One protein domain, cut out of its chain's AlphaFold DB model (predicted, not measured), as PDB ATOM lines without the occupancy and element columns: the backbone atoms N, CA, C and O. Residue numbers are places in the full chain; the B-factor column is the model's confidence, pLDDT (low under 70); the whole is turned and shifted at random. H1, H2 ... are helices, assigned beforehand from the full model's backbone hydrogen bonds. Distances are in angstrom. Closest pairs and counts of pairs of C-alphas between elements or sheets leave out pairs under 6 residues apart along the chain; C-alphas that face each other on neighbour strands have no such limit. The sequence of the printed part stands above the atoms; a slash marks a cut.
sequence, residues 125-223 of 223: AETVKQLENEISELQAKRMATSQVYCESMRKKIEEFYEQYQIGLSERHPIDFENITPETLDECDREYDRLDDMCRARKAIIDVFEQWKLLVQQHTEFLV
ATOM      1  N   ALA A 125     340.160 -50.119   2.406       81.81
ATOM      2  CA  ALA A 125     338.989 -49.964   1.542       81.81
ATOM      3  C   ALA A 125     337.710 -49.579   2.311       81.81
ATOM      4  O   ALA A 125     336.891 -48.807   1.811       81.81
ATOM      5  N   GLU A 126     337.538 -50.083   3.533       83.38
ATOM      6  CA  GLU A 126     336.373 -49.777   4.366       83.38
ATOM      7  C   GLU A 126     336.387 -48.319   4.835       83.38
ATOM      8  O   GLU A 126     335.392 -47.609   4.691       83.38
ATOM      9  N   THR A 127     337.533 -47.832   5.310       84.75
ATOM     10  CA  THR A 127     337.690 -46.439   5.734       84.75
ATOM     11  C   THR A 127     337.556 -45.467   4.569       84.75
ATOM     12  O   THR A 127     336.992 -44.394   4.749       84.75
ATOM     13  N   VAL A 128     338.000 -45.837   3.360       86.88
ATOM     14  CA  VAL A 128     337.763 -45.022   2.154       86.88
ATOM     15  C   VAL A 128     336.263 -44.841   1.913       86.88
ATOM     16  O   VAL A 128     335.811 -43.707   1.777       86.88
ATOM     17  N   LYS A 129     335.477 -45.926   1.954       86.62
ATOM     18  CA  LYS A 129     334.012 -45.855   1.802       86.62
ATOM     19  C   LYS A 129     333.353 -45.019   2.897       86.62
ATOM     20  O   LYS A 129     332.424 -44.268   2.621       86.62
ATOM     21  N   GLN A 130     333.828 -45.130   4.138       86.38
ATOM     22  CA  GLN A 130     333.330 -44.310   5.246       86.38
ATOM     23  C   GLN A 130     333.576 -42.814   4.995       86.38
ATOM     24  O   GLN A 130     332.650 -42.022   5.148       86.38
ATOM     25  N   LEU A 131     334.779 -42.433   4.543       87.06
ATOM     26  CA  LEU A 131     335.108 -41.043   4.206       87.06
ATOM     27  C   LEU A 131     334.264 -40.518   3.031       87.06
ATOM     28  O   LEU A 131     333.804 -39.379   3.065       87.06
ATOM     29  N   GLU A 132     334.034 -41.331   1.998       89.06
ATOM     30  CA  GLU A 132     333.172 -40.972   0.860       89.06
ATOM     31  C   GLU A 132     331.710 -40.756   1.275       89.06
ATOM     32  O   GLU A 132     331.076 -39.784   0.845       89.06
ATOM     33  N   ASN A 133     331.183 -41.628   2.139       87.56
ATOM     34  CA  ASN A 133     329.839 -41.485   2.693       87.56
ATOM     35  C   ASN A 133     329.724 -40.199   3.517       87.56
ATOM     36  O   ASN A 133     328.794 -39.424   3.307       87.56
ATOM     37  N   GLU A 134     330.698 -39.921   4.385       86.69
ATOM     38  CA  GLU A 134     330.713 -38.701   5.197       86.69
ATOM     39  C   GLU A 134     330.756 -37.433   4.325       86.69
ATOM     40  O   GLU A 134     330.006 -36.484   4.566       86.69
ATOM     41  N   ILE A 135     331.573 -37.417   3.264       88.75
ATOM     42  CA  ILE A 135     331.595 -36.312   2.290       88.75
ATOM     43  C   ILE A 135     330.215 -36.128   1.660       88.75
ATOM     44  O   ILE A 135     329.729 -34.998   1.579       88.75
ATOM     45  N   SER A 136     329.587 -37.221   1.228       86.81
ATOM     46  CA  SER A 136     328.278 -37.196   0.571       86.81
ATOM     47  C   SER A 136     327.190 -36.661   1.506       86.81
ATOM     48  O   SER A 136     326.410 -35.789   1.122       86.81
ATOM     49  N   GLU A 137     327.180 -37.105   2.763       87.25
ATOM     50  CA  GLU A 137     326.252 -36.624   3.791       87.25
ATOM     51  C   GLU A 137     326.448 -35.135   4.097       87.25
ATOM     52  O   GLU A 137     325.477 -34.377   4.196       87.25
ATOM     53  N   LEU A 138     327.697 -34.679   4.223       86.00
ATOM     54  CA  LEU A 138     328.001 -33.268   4.466       86.00
ATOM     55  C   LEU A 138     327.619 -32.390   3.272       86.00
ATOM     56  O   LEU A 138     327.078 -31.299   3.466       86.00
ATOM     57  N   GLN A 139     327.853 -32.853   2.043       87.06
ATOM     58  CA  GLN A 139     327.426 -32.153   0.833       87.06
ATOM     59  C   GLN A 139     325.900 -32.061   0.747       87.06
ATOM     60  O   GLN A 139     325.381 -30.965   0.525       87.06
ATOM     61  N   ALA A 140     325.187 -33.161   0.997       86.56
ATOM     62  CA  ALA A 140     323.729 -33.181   1.032       86.56
ATOM     63  C   ALA A 140     323.183 -32.220   2.096       86.56
ATOM     64  O   ALA A 140     322.291 -31.421   1.813       86.56
ATOM     65  N   LYS A 141     323.776 -32.214   3.298       86.38
ATOM     66  CA  LYS A 141     323.407 -31.268   4.357       86.38
ATOM     67  C   LYS A 141     323.635 -29.820   3.925       86.38
ATOM     68  O   LYS A 141     322.756 -28.992   4.134       86.38
ATOM     69  N   ARG A 142     324.776 -29.511   3.299       85.75
ATOM     70  CA  ARG A 142     325.072 -28.163   2.786       85.75
ATOM     71  C   ARG A 142     324.040 -27.713   1.755       85.75
ATOM     72  O   ARG A 142     323.580 -26.577   1.823       85.75
ATOM     73  N   MET A 143     323.687 -28.587   0.814       86.31
ATOM     74  CA  MET A 143     322.667 -28.293  -0.195       86.31
ATOM     75  C   MET A 143     321.303 -28.057   0.449       86.31
ATOM     76  O   MET A 143     320.681 -27.041   0.166       86.31
ATOM     77  N   ALA A 144     320.889 -28.915   1.385       86.94
ATOM     78  CA  ALA A 144     319.637 -28.739   2.115       86.94
ATOM     79  C   ALA A 144     319.600 -27.407   2.886       86.94
ATOM     80  O   ALA A 144     318.611 -26.685   2.821       86.94
ATOM     81  N   THR A 145     320.685 -27.033   3.573       86.50
ATOM     82  CA  THR A 145     320.772 -25.732   4.259       86.50
ATOM     83  C   THR A 145     320.693 -24.561   3.279       86.50
ATOM     84  O   THR A 145     319.990 -23.592   3.553       86.50
ATOM     85  N   SER A 146     321.365 -24.665   2.130       87.38
ATOM     86  CA  SER A 146     321.320 -23.636   1.079       87.38
ATOM     87  C   SER A 146     319.906 -23.485   0.516       87.38
ATOM     88  O   SER A 146     319.438 -22.370   0.323       87.38
ATOM     89  N   GLN A 147     319.190 -24.597   0.333       87.75
ATOM     90  CA  GLN A 147     317.809 -24.602  -0.138       87.75
ATOM     91  C   GLN A 147     316.849 -23.944   0.850       87.75
ATOM     92  O   GLN A 147     316.101 -23.051   0.463       87.75
ATOM     93  N   VAL A 148     316.921 -24.312   2.132       89.25
ATOM     94  CA  VAL A 148     316.102 -23.681   3.181       89.25
ATOM     95  C   VAL A 148     316.348 -22.171   3.234       89.25
ATOM     96  O   VAL A 148     315.411 -21.385   3.380       89.25
ATOM     97  N   TYR A 149     317.606 -21.751   3.094       89.50
ATOM     98  CA  TYR A 149     317.959 -20.339   3.052       89.50
ATOM     99  C   TYR A 149     317.402 -19.638   1.797       89.50
ATOM    100  O   TYR A 149     316.744 -18.606   1.932       89.50
ATOM    101  N   CYS A 150     317.577 -20.212   0.600       89.31
ATOM    102  CA  CYS A 150     317.018 -19.676  -0.648       89.31
ATOM    103  C   CYS A 150     315.495 -19.536  -0.583       89.31
ATOM    104  O   CYS A 150     314.963 -18.499  -0.966       89.31
ATOM    105  N   GLU A 151     314.785 -20.541  -0.069       89.50
ATOM    106  CA  GLU A 151     313.329 -20.497   0.106       89.50
ATOM    107  C   GLU A 151     312.913 -19.383   1.080       89.50
ATOM    108  O   GLU A 151     311.945 -18.659   0.832       89.50
ATOM    109  N   SER A 152     313.675 -19.186   2.162       91.81
ATOM    110  CA  SER A 152     313.448 -18.077   3.092       91.81
ATOM    111  C   SER A 152     313.663 -16.714   2.431       91.81
ATOM    112  O   SER A 152     312.844 -15.814   2.627       91.81
ATOM    113  N   MET A 153     314.728 -16.557   1.640       90.81
ATOM    114  CA  MET A 153     315.021 -15.309   0.930       90.81
ATOM    115  C   MET A 153     313.998 -15.023  -0.162       90.81
ATOM    116  O   MET A 153     313.503 -13.901  -0.243       90.81
ATOM    117  N   ARG A 154     313.599 -16.042  -0.931       91.94
ATOM    118  CA  ARG A 154     312.527 -15.948  -1.925       91.94
ATOM    119  C   ARG A 154     311.268 -15.350  -1.315       91.94
ATOM    120  O   ARG A 154     310.747 -14.370  -1.835       91.94
ATOM    121  N   LYS A 155     310.822 -15.906  -0.186       92.00
ATOM    122  CA  LYS A 155     309.622 -15.434   0.504       92.00
ATOM    123  C   LYS A 155     309.749 -13.970   0.931       92.00
ATOM    124  O   LYS A 155     308.840 -13.189   0.683       92.00
ATOM    125  N   LYS A 156     310.883 -13.577   1.519       91.38
ATOM    126  CA  LYS A 156     311.126 -12.180   1.923       91.38
ATOM    127  C   LYS A 156     311.126 -11.216   0.732       91.38
ATOM    128  O   LYS A 156     310.575 -10.125   0.824       91.38
ATOM    129  N   ILE A 157     311.749 -11.605  -0.379       91.81
ATOM    130  CA  ILE A 157     311.791 -10.814  -1.616       91.81
ATOM    131  C   ILE A 157     310.381 -10.675  -2.210       91.81
ATOM    132  O   ILE A 157     309.980  -9.577  -2.596       91.81
ATOM    133  N   GLU A 158     309.602 -11.760  -2.244       90.38
ATOM    134  CA  GLU A 158     308.202 -11.741  -2.685       90.38
ATOM    135  C   GLU A 158     307.342 -10.821  -1.799       90.38
ATOM    136  O   GLU A 158     306.613  -9.982  -2.332       90.38
ATOM    137  N   GLU A 159     307.499 -10.889  -0.472       89.69
ATOM    138  CA  GLU A 159     306.843  -9.984   0.486       89.69
ATOM    139  C   GLU A 159     307.183  -8.508   0.204       89.69
ATOM    140  O   GLU A 159     306.288  -7.659   0.193       89.69
ATOM    141  N   PHE A 160     308.446  -8.187  -0.103       88.56
ATOM    142  CA  PHE A 160     308.848  -6.836  -0.513       88.56
ATOM    143  C   PHE A 160     308.193  -6.406  -1.830       88.56
ATOM    144  O   PHE A 160     307.689  -5.283  -1.941       88.56
ATOM    145  N   TYR A 161     308.166  -7.278  -2.838       90.00
ATOM    146  CA  TYR A 161     307.524  -6.948  -4.108       90.00
ATOM    147  C   TYR A 161     306.032  -6.649  -3.943       90.00
ATOM    148  O   TYR A 161     305.521  -5.732  -4.592       90.00
ATOM    149  N   GLU A 162     305.340  -7.391  -3.079       87.31
ATOM    150  CA  GLU A 162     303.927  -7.169  -2.775       87.31
ATOM    151  C   GLU A 162     303.707  -5.882  -1.974       87.31
ATOM    152  O   GLU A 162     302.899  -5.041  -2.380       87.31
ATOM    153  N   GLN A 163     304.458  -5.683  -0.886       82.56
ATOM    154  CA  GLN A 163     304.310  -4.527   0.004       82.56
ATOM    155  C   GLN A 163     304.496  -3.193  -0.732       82.56
ATOM    156  O   GLN A 163     303.789  -2.225  -0.447       82.56
ATOM    157  N   TYR A 164     305.422  -3.136  -1.691       80.25
ATOM    158  CA  TYR A 164     305.762  -1.909  -2.418       80.25
ATOM    159  C   TYR A 164     305.214  -1.867  -3.849       80.25
ATOM    160  O   TYR A 164     305.589  -0.971  -4.610       80.25
ATOM    161  N   GLN A 165     304.328  -2.809  -4.195       82.81
ATOM    162  CA  GLN A 165     303.663  -2.918  -5.498       82.81
ATOM    163  C   GLN A 165     304.645  -2.868  -6.681       82.81
ATOM    164  O   GLN A 165     304.410  -2.193  -7.683       82.81
ATOM    165  N   ILE A 166     305.766  -3.582  -6.560       81.94
ATOM    166  CA  ILE A 166     306.808  -3.629  -7.590       81.94
ATOM    167  C   ILE A 166     306.321  -4.502  -8.753       81.94
ATOM    168  O   ILE A 166     306.010  -5.693  -8.593       81.94
ATOM    169  N   GLY A 167     306.249  -3.893  -9.939       84.00
ATOM    170  CA  GLY A 167     305.776  -4.538 -11.161       84.00
ATOM    171  C   GLY A 167     306.726  -5.633 -11.646       84.00
ATOM    172  O   GLY A 167     307.927  -5.571 -11.411       84.00
ATOM    173  N   LEU A 168     306.202  -6.634 -12.363       85.56
ATOM    174  CA  LEU A 168     306.982  -7.789 -12.839       85.56
ATOM    175  C   LEU A 168     308.220  -7.399 -13.666       85.56
ATOM    176  O   LEU A 168     309.232  -8.084 -13.591       85.56
ATOM    177  N   SER A 169     308.160  -6.297 -14.417       86.88
ATOM    178  CA  SER A 169     309.279  -5.781 -15.219       86.88
ATOM    179  C   SER A 169     310.424  -5.179 -14.398       86.88
ATOM    180  O   SER A 169     311.504  -4.968 -14.938       86.88
ATOM    181  N   GLU A 170     310.188  -4.865 -13.123       82.69
ATOM    182  CA  GLU A 170     311.170  -4.273 -12.202       82.69
ATOM    183  C   GLU A 170     311.762  -5.304 -11.225       82.69
ATOM    184  O   GLU A 170     312.657  -4.978 -10.439       82.69
ATOM    185  N   ARG A 171     311.248  -6.541 -11.255       89.06
ATOM    186  CA  ARG A 171     311.722  -7.642 -10.415       89.06
ATOM    187  C   ARG A 171     312.998  -8.228 -10.998       89.06
ATOM    188  O   ARG A 171     313.093  -8.438 -12.208       89.06
ATOM    189  N   HIS A 172     313.962  -8.528 -10.136       87.94
ATOM    190  CA  HIS A 172     315.168  -9.223 -10.558       87.94
ATOM    191  C   HIS A 172     314.863 -10.713 -10.801       87.94
ATOM    192  O   HIS A 172     314.250 -11.351  -9.938       87.94
ATOM    193  N   PRO A 173     315.232 -11.279 -11.966       86.75
ATOM    194  CA  PRO A 173     315.002 -12.687 -12.256       86.75
ATOM    195  C   PRO A 173     316.055 -13.543 -11.546       86.75
ATOM    196  O   PRO A 173     317.205 -13.572 -11.965       86.75
ATOM    197  N   ILE A 174     315.645 -14.247 -10.491       87.88
ATOM    198  CA  ILE A 174     316.494 -15.194  -9.757       87.88
ATOM    199  C   ILE A 174     315.996 -16.613 -10.043       87.88
ATOM    200  O   ILE A 174     314.796 -16.886  -9.932       87.88
ATOM    201  N   ASP A 175     316.909 -17.515 -10.406       87.38
ATOM    202  CA  ASP A 175     316.602 -18.932 -10.618       87.38
ATOM    203  C   ASP A 175     316.626 -19.700  -9.289       87.38
ATOM    204  O   ASP A 175     317.659 -20.189  -8.834       87.38
ATOM    205  N   PHE A 176     315.459 -19.810  -8.659       85.75
ATOM    206  CA  PHE A 176     315.289 -20.563  -7.415       85.75
ATOM    207  C   PHE A 176     315.216 -22.086  -7.612       85.75
ATOM    208  O   PHE A 176     315.171 -22.808  -6.615       85.75
ATOM    209  N   GLU A 177     315.168 -22.594  -8.849       84.19
ATOM    210  CA  GLU A 177     315.106 -24.037  -9.117       84.19
ATOM    211  C   GLU A 177     316.502 -24.671  -9.119       84.19
ATOM    212  O   GLU A 177     316.666 -25.814  -8.683       84.19
ATOM    213  N   ASN A 178     317.520 -23.921  -9.545       87.12
ATOM    214  CA  ASN A 178     318.910 -24.365  -9.554       87.12
ATOM    215  C   ASN A 178     319.754 -23.595  -8.529       87.12
ATOM    216  O   ASN A 178     320.385 -22.588  -8.841       87.12
ATOM    217  N   ILE A 179     319.775 -24.086  -7.288       84.38
ATOM    218  CA  ILE A 179     320.483 -23.429  -6.183       84.38
ATOM    219  C   ILE A 179     321.992 -23.637  -6.316       84.38
ATOM    220  O   ILE A 179     322.528 -24.709  -6.007       84.38
ATOM    221  N   THR A 180     322.688 -22.576  -6.712       86.19
ATOM    222  CA  THR A 180     324.148 -22.491  -6.698       86.19
ATOM    223  C   THR A 180     324.611 -21.409  -5.713       86.19
ATOM    224  O   THR A 180     323.794 -20.638  -5.201       86.19
ATOM    225  N   PRO A 181     325.915 -21.340  -5.384       82.69
ATOM    226  CA  PRO A 181     326.452 -20.220  -4.614       82.69
ATOM    227  C   PRO A 181     326.111 -18.858  -5.233       82.69
ATOM    228  O   PRO A 181     325.794 -17.924  -4.509       82.69
ATOM    229  N   GLU A 182     326.100 -18.767  -6.562       85.81
ATOM    230  CA  GLU A 182     325.736 -17.548  -7.283       85.81
ATOM    231  C   GLU A 182     324.265 -17.167  -7.058       85.81
ATOM    232  O   GLU A 182     323.974 -15.991  -6.856       85.81
ATOM    233  N   THR A 183     323.351 -18.145  -6.998       87.75
ATOM    234  CA  THR A 183     321.938 -17.909  -6.657       87.75
ATOM    235  C   THR A 183     321.782 -17.304  -5.261       87.75
ATOM    236  O   THR A 183     320.946 -16.425  -5.056       87.75
ATOM    237  N   LEU A 184     322.580 -17.759  -4.286       87.00
ATOM    238  CA  LEU A 184     322.573 -17.206  -2.926       87.00
ATOM    239  C   LEU A 184     323.031 -15.740  -2.934       87.00
ATOM    240  O   LEU A 184     322.337 -14.884  -2.389       87.00
ATOM    241  N   ASP A 185     324.129 -15.445  -3.633       88.88
ATOM    242  CA  ASP A 185     324.658 -14.082  -3.776       88.88
ATOM    243  C   ASP A 185     323.691 -13.152  -4.539       88.88
ATOM    244  O   ASP A 185     323.650 -11.941  -4.314       88.88
ATOM    245  N   GLU A 186     322.917 -13.681  -5.490       91.50
ATOM    246  CA  GLU A 186     321.835 -12.955  -6.167       91.50
ATOM    247  C   GLU A 186     320.666 -12.655  -5.225       91.50
ATOM    248  O   GLU A 186     320.165 -11.529  -5.227       91.50
ATOM    249  N   CYS A 187     320.273 -13.616  -4.381       90.50
ATOM    250  CA  CYS A 187     319.247 -13.409  -3.358       90.50
ATOM    251  C   CYS A 187     319.646 -12.312  -2.366       90.50
ATOM    252  O   CYS A 187     318.832 -11.436  -2.080       90.50
ATOM    253  N   ASP A 188     320.881 -12.345  -1.860       91.44
ATOM    254  CA  ASP A 188     321.393 -11.340  -0.924       91.44
ATOM    255  C   ASP A 188     321.408  -9.942  -1.552       91.44
ATOM    256  O   ASP A 188     320.860  -8.996  -0.989       91.44
ATOM    257  N   ARG A 189     321.953  -9.813  -2.769       93.06
ATOM    258  CA  ARG A 189     322.006  -8.522  -3.473       93.06
ATOM    259  C   ARG A 189     320.627  -7.950  -3.762       93.06
ATOM    260  O   ARG A 189     320.434  -6.741  -3.650       93.06
ATOM    261  N   GLU A 190     319.681  -8.793  -4.165       92.50
ATOM    262  CA  GLU A 190     318.321  -8.337  -4.434       92.50
ATOM    263  C   GLU A 190     317.601  -7.940  -3.147       92.50
ATOM    264  O   GLU A 190     316.907  -6.925  -3.119       92.50
ATOM    265  N   TYR A 191     317.804  -8.694  -2.066       92.12
ATOM    266  CA  TYR A 191     317.272  -8.338  -0.758       92.12
ATOM    267  C   TYR A 191     317.813  -6.987  -0.276       92.12
ATOM    268  O   TYR A 191     317.019  -6.125   0.100       92.12
ATOM    269  N   ASP A 192     319.127  -6.762  -0.356       91.69
ATOM    270  CA  ASP A 192     319.757  -5.492   0.021       91.69
ATOM    271  C   ASP A 192     319.243  -4.329  -0.838       91.69
ATOM    272  O   ASP A 192     318.871  -3.275  -0.317       91.69
ATOM    273  N   ARG A 193     319.135  -4.534  -2.159       93.44
ATOM    274  CA  ARG A 193     318.566  -3.540  -3.081       93.44
ATOM    275  C   ARG A 193     317.143  -3.159  -2.677       93.44
ATOM    276  O   ARG A 193     316.792  -1.976  -2.702       93.44
ATOM    277  N   LEU A 194     316.316  -4.149  -2.342       90.62
ATOM    278  CA  LEU A 194     314.941  -3.923  -1.916       90.62
ATOM    279  C   LEU A 194     314.894  -3.221  -0.561       90.62
ATOM    280  O   LEU A 194     314.174  -2.231  -0.448       90.62
ATOM    281  N   ASP A 195     315.685  -3.638   0.429       89.31
ATOM    282  CA  ASP A 195     315.734  -2.982   1.739       89.31
ATOM    283  C   ASP A 195     316.157  -1.508   1.618       89.31
ATOM    284  O   ASP A 195     315.498  -0.625   2.172       89.31
ATOM    285  N   ASP A 196     317.172  -1.205   0.806       88.62
ATOM    286  CA  ASP A 196     317.615   0.168   0.541       88.62
ATOM    287  C   ASP A 196     316.525   1.012  -0.133       88.62
ATOM    288  O   ASP A 196     316.242   2.142   0.288       88.62
ATOM    289  N   MET A 197     315.850   0.459  -1.148       85.50
ATOM    290  CA  MET A 197     314.706   1.120  -1.782       85.50
ATOM    291  C   MET A 197     313.578   1.384  -0.781       85.50
ATOM    292  O   MET A 197     312.953   2.449  -0.819       85.50
ATOM    293  N   CYS A 198     313.322   0.442   0.122       81.06
ATOM    294  CA  CYS A 198     312.291   0.553   1.145       81.06
ATOM    295  C   CYS A 198     312.634   1.622   2.173       81.06
ATOM    296  O   CYS A 198     311.787   2.461   2.480       81.06
ATOM    297  N   ARG A 199     313.879   1.666   2.653       83.88
ATOM    298  CA  ARG A 199     314.359   2.725   3.554       83.88
ATOM    299  C   ARG A 199     314.224   4.103   2.915       83.88
ATOM    300  O   ARG A 199     313.723   5.025   3.557       83.88
ATOM    301  N   ALA A 200     314.597   4.234   1.642       82.19
ATOM    302  CA  ALA A 200     314.467   5.486   0.903       82.19
ATOM    303  C   ALA A 200     312.995   5.899   0.706       82.19
ATOM    304  O   ALA A 200     312.639   7.058   0.916       82.19
ATOM    305  N   ARG A 201     312.116   4.952   0.345       79.50
ATOM    306  CA  ARG A 201     310.679   5.216   0.161       79.50
ATOM    307  C   ARG A 201     309.958   5.489   1.472       79.50
ATOM    308  O   ARG A 201     309.071   6.333   1.477       79.50
ATOM    309  N   LYS A 202     310.338   4.839   2.573       80.38
ATOM    310  CA  LYS A 202     309.747   5.073   3.895       80.38
ATOM    311  C   LYS A 202     309.894   6.532   4.314       80.38
ATOM    312  O   LYS A 202     308.913   7.134   4.718       80.38
ATOM    313  N   ALA A 203     311.061   7.137   4.094       78.94
ATOM    314  CA  ALA A 203     311.254   8.563   4.358       78.94
ATOM    315  C   ALA A 203     310.292   9.456   3.545       78.94
ATOM    316  O   ALA A 203     309.798  10.459   4.053       78.94
ATOM    317  N   ILE A 204     309.993   9.086   2.295       81.25
ATOM    318  CA  ILE A 204     309.046   9.818   1.437       81.25
ATOM    319  C   ILE A 204     307.601   9.596   1.906       81.25
ATOM    320  O   ILE A 204     306.834  10.554   1.977       81.25
ATOM    321  N   ILE A 205     307.236   8.354   2.233       78.69
ATOM    322  CA  ILE A 205     305.906   7.989   2.739       78.69
ATOM    323  C   ILE A 205     305.634   8.704   4.063       78.69
ATOM    324  O   ILE A 205     304.601   9.353   4.178       78.69
ATOM    325  N   ASP A 206     306.578   8.678   5.006       82.19
ATOM    326  CA  ASP A 206     306.456   9.344   6.307       82.19
ATOM    327  C   ASP A 206     306.210  10.857   6.133       82.19
ATOM    328  O   ASP A 206     305.343  11.433   6.790       82.19
ATOM    329  N   VAL A 207     306.911  11.510   5.194       85.25
ATOM    330  CA  VAL A 207     306.685  12.929   4.854       85.25
ATOM    331  C   VAL A 207     305.300  13.147   4.238       85.25
ATOM    332  O   VAL A 207     304.620  14.124   4.561       85.25
ATOM    333  N   PHE A 208     304.858  12.247   3.359       83.56
ATOM    334  CA  PHE A 208     303.554  12.347   2.707       83.56
ATOM    335  C   PHE A 208     302.397  12.144   3.696       83.56
ATOM    336  O   PHE A 208     301.397  12.864   3.639       83.56
ATOM    337  N   GLU A 209     302.538  11.211   4.637       83.06
ATOM    338  CA  GLU A 209     301.580  10.985   5.719       83.06
ATOM    339  C   GLU A 209     301.511  12.182   6.670       83.06
ATOM    340  O   GLU A 209     300.412  12.631   7.002       83.06
ATOM    341  N   GLN A 210     302.657  12.766   7.040       89.31
ATOM    342  CA  GLN A 210     302.701  13.998   7.833       89.31
ATOM    343  C   GLN A 210     302.002  15.160   7.122       89.31
ATOM    344  O   GLN A 210     301.219  15.883   7.742       89.31
ATOM    345  N   TRP A 211     302.236  15.327   5.817       92.19
ATOM    346  CA  TRP A 211     301.558  16.354   5.027       92.19
ATOM    347  C   TRP A 211     300.043  16.124   4.970       92.19
ATOM    348  O   TRP A 211     299.270  17.055   5.192       92.19
ATOM    349  N   LYS A 212     299.602  14.882   4.739       90.00
ATOM    350  CA  LYS A 212     298.178  14.522   4.729       90.00
ATOM    351  C   LYS A 212     297.508  14.826   6.072       90.00
ATOM    352  O   LYS A 212     296.414  15.388   6.084       90.00
ATOM    353  N   LEU A 213     298.170  14.499   7.185       90.88
ATOM    354  CA  LEU A 213     297.687  14.793   8.535       90.88
ATOM    355  C   LEU A 213     297.546  16.307   8.760       90.88
ATOM    356  O   LEU A 213     296.524  16.762   9.267       90.88
ATOM    357  N   LEU A 214     298.544  17.087   8.331       90.25
ATOM    358  CA  LEU A 214     298.531  18.547   8.428       90.25
ATOM    359  C   LEU A 214     297.362  19.151   7.639       90.25
ATOM    360  O   LEU A 214     296.631  19.988   8.161       90.25
ATOM    361  N   VAL A 215     297.163  18.708   6.392       89.69
ATOM    362  CA  VAL A 215     296.049  19.163   5.547       89.69
ATOM    363  C   VAL A 215     294.714  18.839   6.208       89.69
ATOM    364  O   VAL A 215     293.849  19.710   6.281       89.69
ATOM    365  N   GLN A 216     294.549  17.627   6.741       90.00
ATOM    366  CA  GLN A 216     293.320  17.224   7.418       90.00
ATOM    367  C   GLN A 216     293.029  18.102   8.647       90.00
ATOM    368  O   GLN A 216     291.945  18.673   8.733       90.00
ATOM    369  N   GLN A 217     294.017  18.303   9.523       87.94
ATOM    370  CA  GLN A 217     293.893  19.175  10.699       87.94
ATOM    371  C   GLN A 217     293.548  20.622  10.324       87.94
ATOM    372  O   GLN A 217     292.753  21.272  10.999       87.94
ATOM    373  N   HIS A 218     294.130  21.144   9.242       80.56
ATOM    374  CA  HIS A 218     293.844  22.506   8.794       80.56
ATOM    375  C   HIS A 218     292.445  22.639   8.188       80.56
ATOM    376  O   HIS A 218     291.784  23.655   8.378       80.56
ATOM    377  N   THR A 219     291.976  21.602   7.494       79.44
ATOM    378  CA  THR A 219     290.619  21.569   6.936       79.44
ATOM    379  C   THR A 219     289.577  21.486   8.055       79.44
ATOM    380  O   THR A 219     288.573  22.183   7.994       79.44
ATOM    381  N   GLU A 220     289.847  20.704   9.104       80.31
ATOM    382  CA  GLU A 220     289.012  20.613  10.314       80.31
ATOM    383  C   GLU A 220     288.981  21.919  11.128       80.31
ATOM    384  O   GLU A 220     288.008  22.169  11.823       80.31
ATOM    385  N   PHE A 221     290.013  22.765  11.037       74.50
ATOM    386  CA  PHE A 221     290.044  24.081  11.690       74.50
ATOM    387  C   PHE A 221     289.284  25.172  10.912       74.50
ATOM    388  O   PHE A 221     288.878  26.179  11.490       74.50
ATOM    389  N   LEU A 222     289.143  25.015   9.592       65.25
ATOM    390  CA  LEU A 222     288.486  25.984   8.704       65.25
ATOM    391  C   LEU A 222     286.969  25.760   8.562       65.25
ATOM    392  O   LEU A 222     286.292  26.609   7.978       65.25
ATOM    393  N   VAL A 223     286.459  24.634   9.070       53.56
ATOM    394  CA  VAL A 223     285.030  24.291   9.190       53.56
ATOM    395  C   VAL A 223     284.544  24.636  10.593       53.56
ATOM    396  O   VAL A 223     283.433  25.205  10.689       53.56
TER     397      VAL A 223
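What this domain is: This is residues 125 to 223 of the 223 residues of the protein "Hypothetical protein" of Adineta steineri (UniProt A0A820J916). Two long helices, H1 then H2, run the same way and overlap side by side only in part, the later part of H1 beside the early part of H2, making a long rod; residues 125 to 142 and 202 to 223 stick out at its two ends. Between them the link of residues 164 to 180 folds back along the overlap. The printed part has 99 residues, is all helix with no named strand, and is extended, with a radius of gyration of the C-alphas of 23.4 A and spans of 92 by 24 by 16 A.

How they stand to each other: Look at H1, residues 125 to 163, and H2, residues 181 to 222: they touch through residues 146 to 160 and 183 to 194 alone, the closest C-alphas, of Ile 157 and Tyr 191, being 6.1 A apart. They run the same way at a shallow tilt of 21 degrees. Every O i to N i+4 pair is within hydrogen-bond range in H1, and 37 of 38 in H2.

Where its parts are: Find C-alpha 125 at (338.989, -49.964, 1.542); from there H1 runs 57.2 A to C-alpha 163. H2 runs 61.3 A from C-alpha 181 at (326.452, -20.220, -4.614) to C-alpha 222 at (288.486, 25.984, 8.704).

The domain as a whole: The C-alphas of Ala 125 and Val 223, the farthest apart, are 92.1 A apart. The printed part has no cut, its link from H1 to H2 is long, and pLDDT is under 70 at residues 222 to 223.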